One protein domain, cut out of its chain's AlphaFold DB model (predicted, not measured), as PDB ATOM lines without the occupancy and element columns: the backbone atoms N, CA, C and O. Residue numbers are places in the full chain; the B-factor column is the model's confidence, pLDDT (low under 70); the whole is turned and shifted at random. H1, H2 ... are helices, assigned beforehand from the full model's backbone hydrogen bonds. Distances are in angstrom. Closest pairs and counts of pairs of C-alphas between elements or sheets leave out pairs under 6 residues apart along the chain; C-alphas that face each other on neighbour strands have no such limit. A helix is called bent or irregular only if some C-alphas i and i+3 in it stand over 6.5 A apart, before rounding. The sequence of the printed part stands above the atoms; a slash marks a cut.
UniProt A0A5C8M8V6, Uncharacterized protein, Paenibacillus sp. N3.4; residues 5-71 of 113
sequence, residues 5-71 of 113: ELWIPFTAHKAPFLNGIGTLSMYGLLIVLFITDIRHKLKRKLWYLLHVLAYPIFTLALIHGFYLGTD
ATOM      1  N   GLU A   5      -1.042  37.827   8.017       71.94
ATOM      2  CA  GLU A   5      -1.424  37.078   9.218       71.94
ATOM      3  C   GLU A   5      -0.897  37.652  10.546       71.94
ATOM      4  O   GLU A   5      -1.418  37.312  11.603       71.94
ATOM      5  N   LEU A   6       0.085  38.561  10.507       73.12
ATOM      6  CA  LEU A   6       0.547  39.303  11.691       73.12
ATOM      7  C   LEU A   6      -0.387  40.463  12.069       73.12
ATOM      8  O   LEU A   6      -0.529  40.793  13.246       73.12
ATOM      9  N   TRP A   7      -1.011  41.090  11.070       80.06
ATOM     10  CA  TRP A   7      -1.763  42.337  11.235       80.06
ATOM     11  C   TRP A   7      -3.267  42.101  11.362       80.06
ATOM     12  O   TRP A   7      -3.967  42.894  11.994       80.06
ATOM     13  N   ILE A   8      -3.774  41.021  10.768       84.12
ATOM     14  CA  ILE A   8      -5.197  40.691  10.785       84.12
ATOM     15  C   ILE A   8      -5.431  39.610  11.850       84.12
ATOM     16  O   ILE A   8      -4.937  38.487  11.698       84.12
ATOM     17  N   PRO A   9      -6.182  39.907  12.927       85.06
ATOM     18  CA  PRO A   9      -6.404  38.936  13.988       85.06
ATOM     19  C   PRO A   9      -7.112  37.689  13.441       85.06
ATOM     20  O   PRO A   9      -7.933  37.774  12.531       85.06
ATOM     21  N   PHE A  10      -6.787  36.530  14.016       87.12
ATOM     22  CA  PHE A  10      -7.387  35.225  13.694       87.12
ATOM     23  C   PHE A  10      -7.076  34.652  12.304       87.12
ATOM     24  O   PHE A  10      -7.637  33.624  11.939       87.12
ATOM     25  N   THR A  11      -6.147  35.249  11.553       86.88
ATOM     26  CA  THR A  11      -5.753  34.746  10.221       86.88
ATOM     27  C   THR A  11      -4.456  33.932  10.215       86.88
ATOM     28  O   THR A  11      -4.052  33.424   9.172       86.88
ATOM     29  N   ALA A  12      -3.812  33.772  11.377       83.06
ATOM     30  CA  ALA A  12      -2.573  33.013  11.505       83.06
ATOM     31  C   ALA A  12      -2.768  31.521  11.218       83.06
ATOM     32  O   ALA A  12      -3.677  30.884  11.752       83.06
ATOM     33  N   HIS A  13      -1.850  30.939  10.442       82.00
ATOM     34  CA  HIS A  13      -1.912  29.517  10.089       82.00
ATOM     35  C   HIS A  13      -1.731  28.584  11.303       82.00
ATOM     36  O   HIS A  13      -2.258  27.475  11.337       82.00
ATOM     37  N   LYS A  14      -0.994  29.037  12.325       79.31
ATOM     38  CA  LYS A  14      -0.810  28.326  13.599       79.31
ATOM     39  C   LYS A  14      -1.492  29.084  14.732       79.31
ATOM     40  O   LYS A  14      -1.321  30.294  14.851       79.31
ATOM     41  N   ALA A  15      -2.211  28.357  15.590       82.19
ATOM     42  CA  ALA A  15      -2.869  28.885  16.792       82.19
ATOM     43  C   ALA A  15      -3.628  30.219  16.556       82.19
ATOM     44  O   ALA A  15      -3.350  31.212  17.237       82.19
ATOM     45  N   PRO A  16      -4.582  30.267  15.601       85.44
ATOM     46  CA  PRO A  16      -5.238  31.504  15.156       85.44
ATOM     47  C   PRO A  16      -5.905  32.275  16.296       85.44
ATOM     48  O   PRO A  16      -5.845  33.501  16.324       85.44
ATOM     49  N   PHE A  17      -6.494  31.571  17.266       88.25
ATOM     50  CA  PHE A  17      -7.137  32.196  18.419       88.25
ATOM     51  C   PHE A  17      -6.138  32.925  19.328       88.25
ATOM     52  O   PHE A  17      -6.293  34.117  19.581       88.25
ATOM     53  N   LEU A  18      -5.084  32.231  19.774       88.38
ATOM     54  CA  LEU A  18      -4.065  32.790  20.670       88.38
ATOM     55  C   LEU A  18      -3.266  33.917  19.997       88.38
ATOM     56  O   LEU A  18      -2.934  34.906  20.648       88.38
ATOM     57  N   ASN A  19      -2.995  33.807  18.695       90.25
ATOM     58  CA  ASN A  19      -2.391  34.898  17.929       90.25
ATOM     59  C   ASN A  19      -3.356  36.081  17.765       90.25
ATOM     60  O   ASN A  19      -2.966  37.217  18.008       90.25
ATOM     61  N   GLY A  20      -4.630  35.829  17.448       90.38
ATOM     62  CA  GLY A  20      -5.637  36.880  17.285       90.38
ATOM     63  C   GLY A  20      -5.869  37.710  18.546       90.38
ATOM     64  O   GLY A  20      -5.925  38.937  18.458       90.38
ATOM     65  N   ILE A  21      -5.926  37.081  19.727       93.75
ATOM     66  CA  ILE A  21      -6.002  37.827  20.996       93.75
ATOM     67  C   ILE A  21      -4.715  38.614  21.276       93.75
ATOM     68  O   ILE A  21      -4.793  39.701  21.844       93.75
ATOM     69  N   GLY A  22      -3.549  38.116  20.852       92.31
ATOM     70  CA  GLY A  22      -2.272  38.827  20.954       92.31
ATOM     71  C   GLY A  22      -2.274  40.105  20.118       92.31
ATOM     72  O   GLY A  22      -2.030  41.190  20.647       92.31
ATOM     73  N   THR A  23      -2.668  40.001  18.845       93.44
ATOM     74  CA  THR A  23      -2.848  41.150  17.943       93.44
ATOM     75  C   THR A  23      -3.860  42.151  18.507       93.44
ATOM     76  O   THR A  23      -3.590  43.351  18.546       93.44
ATOM     77  N   LEU A  24      -5.003  41.675  19.014       94.12
ATOM     78  CA  LEU A  24      -6.020  42.543  19.616       94.12
ATOM     79  C   LEU A  24      -5.494  43.268  20.861       94.12
ATOM     80  O   LEU A  24      -5.760  44.454  21.044       94.12
ATOM     81  N   SER A  25      -4.713  42.575  21.692       95.25
ATOM     82  CA  SER A  25      -4.082  43.164  22.878       95.25
ATOM     83  C   SER A  25      -3.069  44.237  22.499       95.25
ATOM     84  O   SER A  25      -3.041  45.299  23.116       95.25
ATOM     85  N   MET A  26      -2.273  43.994  21.457       94.62
ATOM     86  CA  MET A  26      -1.303  44.959  20.944       94.62
ATOM     87  C   MET A  26      -1.993  46.239  20.456       94.62
ATOM     88  O   MET A  26      -1.616  47.335  20.870       94.62
ATOM     89  N   TYR A  27      -3.044  46.117  19.642       95.38
ATOM     90  CA  TYR A  27      -3.825  47.275  19.197       95.38
ATOM     91  C   TYR A  27      -4.519  47.986  20.354       95.38
ATOM     92  O   TYR A  27      -4.473  49.213  20.438       95.38
ATOM     93  N   GLY A  28      -5.106  47.231  21.282       95.88
ATOM     94  CA  GLY A  28      -5.705  47.787  22.488       95.88
ATOM     95  C   GLY A  28      -4.706  48.604  23.305       95.88
ATOM     96  O   GLY A  28      -5.021  49.720  23.718       95.88
ATOM     97  N   LEU A  29      -3.489  48.091  23.504       96.44
ATOM     98  CA  LEU A  29      -2.434  48.784  24.241       96.44
ATOM     99  C   LEU A  29      -2.063  50.107  23.565       96.44
ATOM    100  O   LEU A  29      -2.009  51.136  24.238       96.44
ATOM    101  N   LEU A  30      -1.865  50.102  22.244       96.62
ATOM    102  CA  LEU A  30      -1.569  51.317  21.477       96.62
ATOM    103  C   LEU A  30      -2.685  52.360  21.608       96.62
ATOM    104  O   LEU A  30      -2.412  53.537  21.838       96.62
ATOM    105  N   ILE A  31      -3.942  51.921  21.526       96.00
ATOM    106  CA  ILE A  31      -5.115  52.782  21.696       96.00
ATOM    107  C   ILE A  31      -5.128  53.403  23.098       96.00
ATOM    108  O   ILE A  31      -5.281  54.616  23.235       96.00
ATOM    109  N   VAL A  32      -4.929  52.601  24.147       96.56
ATOM    110  CA  VAL A  32      -4.904  53.087  25.537       96.56
ATOM    111  C   VAL A  32      -3.754  54.068  25.769       96.56
ATOM    112  O   VAL A  32      -3.963  55.090  26.431       96.56
ATOM    113  N   LEU A  33      -2.562  53.790  25.230       96.69
ATOM    114  CA  LEU A  33      -1.409  54.689  25.311       96.69
ATOM    115  C   LEU A  33      -1.728  56.035  24.662       96.69
ATOM    116  O   LEU A  33      -1.587  57.072  25.310       96.69
ATOM    117  N   PHE A  34      -2.255  56.012  23.438       96.81
ATOM    118  CA  PHE A  34      -2.633  57.224  22.719       96.81
ATOM    119  C   PHE A  34      -3.692  58.032  23.477       96.81
ATOM    120  O   PHE A  34      -3.504  59.219  23.723       96.81
ATOM    121  N   ILE A  35      -4.771  57.389  23.941       95.88
ATOM    122  CA  ILE A  35      -5.842  58.039  24.722       95.88
ATOM    123  C   ILE A  35      -5.303  58.662  26.013       95.88
ATOM    124  O   ILE A  35      -5.780  59.711  26.452       95.88
ATOM    125  N   THR A  36      -4.326  58.009  26.640       94.25
ATOM    126  CA  THR A  36      -3.707  58.501  27.872       94.25
ATOM    127  C   THR A  36      -2.822  59.717  27.612       94.25
ATOM    128  O   THR A  36      -2.831  60.637  28.428       94.25
ATOM    129  N   ASP A  37      -2.139  59.774  26.470       96.44
ATOM    130  CA  ASP A  37      -1.335  60.927  26.052       96.44
ATOM    131  C   ASP A  37      -2.212  62.169  25.801       96.44
ATOM    132  O   ASP A  37      -2.016  63.248  26.372       96.44
ATOM    133  N   ILE A  38      -3.319  61.988  25.074       96.56
ATOM    134  CA  ILE A  38      -4.270  63.072  24.790       96.56
ATOM    135  C   ILE A  38      -5.279  63.333  25.919       96.56
ATOM    136  O   ILE A  38      -6.233  64.087  25.723       96.56
ATOM    137  N   ARG A  39      -5.084  62.778  27.125       94.38
ATOM    138  CA  ARG A  39      -6.037  62.872  28.256       94.38
ATOM    139  C   ARG A  39      -6.491  64.295  28.592       94.38
ATOM    140  O   ARG A  39      -7.608  64.481  29.057       94.38
ATOM    141  N   HIS A  40      -5.638  65.290  28.352       93.75
ATOM    142  CA  HIS A  40      -5.911  66.704  28.612       93.75
ATOM    143  C   HIS A  40      -6.997  67.287  27.689       93.75
ATOM    144  O   HIS A  40      -7.624  68.283  28.039       93.75
ATOM    145  N   LYS A  41      -7.255  66.648  26.539       95.12
ATOM    146  CA  LYS A  41      -8.303  67.026  25.577       95.12
ATOM    147  C   LYS A  41      -9.617  66.266  25.788       95.12
ATOM    148  O   LYS A  41     -10.614  66.594  25.152       95.12
ATOM    149  N   LEU A  42      -9.643  65.243  26.650       93.94
ATOM    150  CA  LEU A  42     -10.822  64.403  26.873       93.94
ATOM    151  C   LEU A  42     -11.567  64.774  28.154       93.94
ATOM    152  O   LEU A  42     -10.993  65.108  29.188       93.94
ATOM    153  N   LYS A  43     -12.892  64.588  28.123       95.25
ATOM    154  CA  LYS A  43     -13.703  64.593  29.344       95.25
ATOM    155  C   LYS A  43     -13.207  63.487  30.277       95.25
ATOM    156  O   LYS A  43     -13.103  62.328  29.871       95.25
ATOM    157  N   ARG A  44     -13.008  63.817  31.558       92.88
ATOM    158  CA  ARG A  44     -12.489  62.895  32.586       92.88
ATOM    159  C   ARG A  44     -13.198  61.535  32.616       92.88
ATOM    160  O   ARG A  44     -12.535  60.511  32.744       92.88
ATOM    161  N   LYS A  45     -14.531  61.518  32.488       92.50
ATOM    162  CA  LYS A  45     -15.335  60.282  32.492       92.50
ATOM    163  C   LYS A  45     -15.017  59.377  31.296       92.50
ATOM    164  O   LYS A  45     -14.906  58.170  31.474       92.50
ATOM    165  N   LEU A  46     -14.852  59.960  30.107       94.75
ATOM    166  CA  LEU A  46     -14.551  59.218  28.882       94.75
ATOM    167  C   LEU A  46     -13.126  58.663  28.910       94.75
ATOM    168  O   LEU A  46     -12.934  57.480  28.654       94.75
ATOM    169  N   TRP A  47     -12.150  59.496  29.289       96.19
ATOM    170  CA  TRP A  47     -10.770  59.045  29.469       96.19
ATOM    171  C   TRP A  47     -10.696  57.868  30.446       96.19
ATOM    172  O   TRP A  47     -10.079  56.859  30.136       96.19
ATOM    173  N   TYR A  48     -11.379  57.963  31.593       93.50
ATOM    174  CA  TYR A  48     -11.376  56.889  32.584       93.50
ATOM    175  C   TYR A  48     -11.997  55.593  32.046       93.50
ATOM    176  O   TYR A  48     -11.406  54.534  32.221       93.50
ATOM    177  N   LEU A  49     -13.148  55.671  31.364       94.69
ATOM    178  CA  LEU A  49     -13.802  54.502  30.762       94.69
ATOM    179  C   LEU A  49     -12.858  53.769  29.798       94.69
ATOM    180  O   LEU A  49     -12.716  52.553  29.871       94.69
ATOM    181  N   LEU A  50     -12.194  54.527  28.924       94.56
ATOM    182  CA  LEU A  50     -11.273  53.980  27.935       94.56
ATOM    183  C   LEU A  50      -9.988  53.454  28.580       94.56
ATOM    184  O   LEU A  50      -9.503  52.393  28.207       94.56
ATOM    185  N   HIS A  51      -9.456  54.152  29.580       94.88
ATOM    186  CA  HIS A  51      -8.257  53.721  30.290       94.88
ATOM    187  C   HIS A  51      -8.494  52.428  31.086       94.88
ATOM    188  O   HIS A  51      -7.602  51.591  31.178       94.88
ATOM    189  N   VAL A  52      -9.706  52.204  31.609       94.81
ATOM    190  CA  VAL A  52     -10.071  50.945  32.284       94.81
ATOM    191  C   VAL A  52     -10.034  49.739  31.332       94.81
ATOM    192  O   VAL A  52      -9.846  48.616  31.794       94.81
ATOM    193  N   LEU A  53     -10.090  49.930  30.010       95.25
ATOM    194  CA  LEU A  53      -9.865  48.830  29.060       95.25
ATOM    195  C   LEU A  53      -8.443  48.250  29.142       95.25
ATOM    196  O   LEU A  53      -8.231  47.119  28.713       95.25
ATOM    197  N   ALA A  54      -7.480  48.955  29.750       94.62
ATOM    198  CA  ALA A  54      -6.135  48.433  29.985       94.62
ATOM    199  C   ALA A  54      -6.136  47.111  30.772       94.62
ATOM    200  O   ALA A  54      -5.295  46.254  30.517       94.62
ATOM    201  N   TYR A  55      -7.091  46.924  31.692       92.38
ATOM    202  CA  TYR A  55      -7.201  45.708  32.501       92.38
ATOM    203  C   TYR A  55      -7.481  44.454  31.650       92.38
ATOM    204  O   TYR A  55      -6.665  43.533  31.686       92.38
ATOM    205  N   PRO A  56      -8.568  44.381  30.851       95.06
ATOM    206  CA  PRO A  56      -8.792  43.232  29.977       95.06
ATOM    207  C   PRO A  56      -7.717  43.092  28.891       95.06
ATOM    208  O   PRO A  56      -7.340  41.966  28.576       95.06
ATOM    209  N   ILE A  57      -7.175  44.197  28.358       95.88
ATOM    210  CA  ILE A  57      -6.071  44.158  27.381       95.88
ATOM    211  C   ILE A  57      -4.838  43.468  27.976       95.88
ATOM    212  O   ILE A  57      -4.251  42.598  27.335       95.88
ATOM    213  N   PHE A  58      -4.466  43.814  29.210       94.44
ATOM    214  CA  PHE A  58      -3.355  43.173  29.909       94.44
ATOM    215  C   PHE A  58      -3.604  41.675  30.110       94.44
ATOM    216  O   PHE A  58      -2.718  40.869  29.842       94.44
ATOM    217  N   THR A  59      -4.812  41.283  30.523       93.31
ATOM    218  CA  THR A  59      -5.165  39.866  30.700       93.31
ATOM    219  C   THR A  59      -5.038  39.080  29.396       93.31
ATOM    220  O   THR A  59      -4.476  37.986  29.395       93.31
ATOM    221  N   LEU A  60      -5.509  39.630  28.275       94.38
ATOM    222  CA  LEU A  60      -5.375  38.989  26.964       94.38
ATOM    223  C   LEU A  60      -3.903  38.869  26.535       94.38
ATOM    224  O   LEU A  60      -3.494  37.804  26.068       94.38
ATOM    225  N   ALA A  61      -3.095  39.910  26.758       92.88
ATOM    226  CA  ALA A  61      -1.658  39.883  26.488       92.88
ATOM    227  C   ALA A  61      -0.936  38.826  27.340       92.88
ATOM    228  O   ALA A  61      -0.065  38.113  26.841       92.88
ATOM    229  N   LEU A  62      -1.328  38.689  28.607       91.69
ATOM    230  CA  LEU A  62      -0.776  37.696  29.521       91.69
ATOM    231  C   LEU A  62      -1.133  36.273  29.084       91.69
ATOM    232  O   LEU A  62      -0.253  35.420  29.048       91.69
ATOM    233  N   ILE A  63      -2.387  36.018  28.694       92.12
ATOM    234  CA  ILE A  63      -2.806  34.721  28.136       92.12
ATOM    235  C   ILE A  63      -1.992  34.411  26.874       92.12
ATOM    236  O   ILE A  63      -1.448  33.315  26.750       92.12
ATOM    237  N   HIS A  64      -1.848  35.374  25.963       90.69
ATOM    238  CA  HIS A  64      -1.030  35.206  24.762       90.69
ATOM    239  C   HIS A  64       0.423  34.828  25.106       90.69
ATOM    240  O   HIS A  64       0.915  33.806  24.630       90.69
ATOM    241  N   GLY A  65       1.088  35.596  25.975       87.31
ATOM    242  CA  GLY A  65       2.480  35.350  26.368       87.31
ATOM    243  C   GLY A  65       2.678  34.052  27.156       87.31
ATOM    244  O   GLY A  65       3.671  33.357  26.961       87.31
ATOM    245  N   PHE A  66       1.715  33.675  27.995       88.12
ATOM    246  CA  PHE A  66       1.792  32.452  28.791       88.12
ATOM    247  C   PHE A  66       1.727  31.183  27.928       88.12
ATOM    248  O   PHE A  66       2.415  30.212  28.236       88.12
ATOM    249  N   TYR A  67       0.925  31.183  26.855       86.81
ATOM    250  CA  TYR A  67       0.724  30.001  26.004       86.81
ATOM    251  C   TYR A  67       1.573  29.978  24.727       86.81
ATOM    252  O   TYR A  67       1.994  28.902  24.313       86.81
ATOM    253  N   LEU A  68       1.800  31.126  24.080       86.94
ATOM    254  CA  LEU A  68       2.556  31.230  22.821       86.94
ATOM    255  C   LEU A  68       3.907  31.938  22.963       86.94
ATOM    256  O   LEU A  68       4.633  32.040  21.974       86.94
ATOM    257  N   GLY A  69       4.261  32.427  24.155       81.00
ATOM    258  CA  GLY A  69       5.561  33.053  24.382       81.00
ATOM    259  C   GLY A  69       6.700  32.101  24.021       81.00
ATOM    260  O   GLY A  69       6.660  30.919  24.370       81.00
ATOM    261  N   THR A  70       7.726  32.618  23.347       80.44
ATOM    262  CA  THR A  70       8.923  31.860  22.938       80.44
ATOM    263  C   THR A  70       9.573  31.116  24.099       80.44
ATOM    264  O   THR A  70      10.031  29.991  23.940       80.44
ATOM    265  N   ASP A  71       9.521  31.720  25.284       77.75
ATOM    266  CA  ASP A  71      10.166  31.247  26.506       77.75
ATOM    267  C   ASP A  71       9.166  30.657  27.518       77.75
ATOM    268  O   ASP A  71       9.485  30.477  28.695       77.75
TER     269      ASP A  71
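What this domain is: This is residues 5 to 71 of the 113 residues of an uncharacterized protein of Paenibacillus sp. N3.4 (UniProt A0A5C8M8V6). Picture a long helical hairpin: H1 runs along the length of the domain, and after a tight turn the chain folds back along it as two shorter helices in succession, H2 and then H3. Residues 5 to 15, ahead of H1, make a hook near its beginning, while residues 40 to 45 stick out at the opposite end, where the hairpin turns. The printed part has 67 residues with three named helices, in the order H1, H2, H3, and no named strand; the class is all helix. The whole is loose, with a radius of gyration of the C-alphas of 13.8 A, and only just a rod, spanning 42 by 21 by 16 A.

How they stand to each other: Start at residue 5 and pass residues 5 to 15 to reach H1, residues 16 to 41. Look near residue 35 for its kink of 28 degrees; H1 is also irregular, with C-alphas 37 and 40 standing 7.8 A apart. Next comes H2, residues 44 to 52, which forms a helical hairpin with H1. The two touch, H1 with its residues 32 to 39 alone; their closest C-alphas, those of Val 32 and His 51, are 5.9 A apart. They run opposite ways at a shallow tilt of 24 degrees. Go on to H3, residues 54 to 68, which touches H1 with 24 pairs of C-alphas within 8 A. Their closest C-alphas, those of Ser 25 and Ile 57, are 5.0 A apart. These two also run opposite ways, at a shallow tilt of 30 degrees. H2 and H3 meet only through their link. Along the backbones of H2 and H3 each pair of O i and N i+4 is within hydrogen-bond range; in H1 it is 20 of 22.

Where its parts are: Find C-alpha 16 of Pro 16 at (-5.238, 31.504, 15.156); from there H1 runs 26 residues to Lys 41, 37.1 A from first to last C-alpha. Find C-alpha 44 of Arg 44 at (-12.489, 62.895, 32.586), where H2 begins; it reaches Val 52 after 12.2 A. H3 goes from Ala 54 to Leu 68, 20.6 A, and ends at C-alpha 68 at (2.556, 31.230, 22.821).

The domain as a whole: The two C-alphas farthest apart are those of His 13 and His 40, at 41.7 A. The C-alphas of the first and last printed residues, Glu 5 and Asp 71, are 21.6 A apart. The links from H1 to H2, of 2 residues, and from H2 to H3, of 1 residue, are both tight. The printed part has no cut. Its mean pLDDT is 90.8, and no printed residue is under 70.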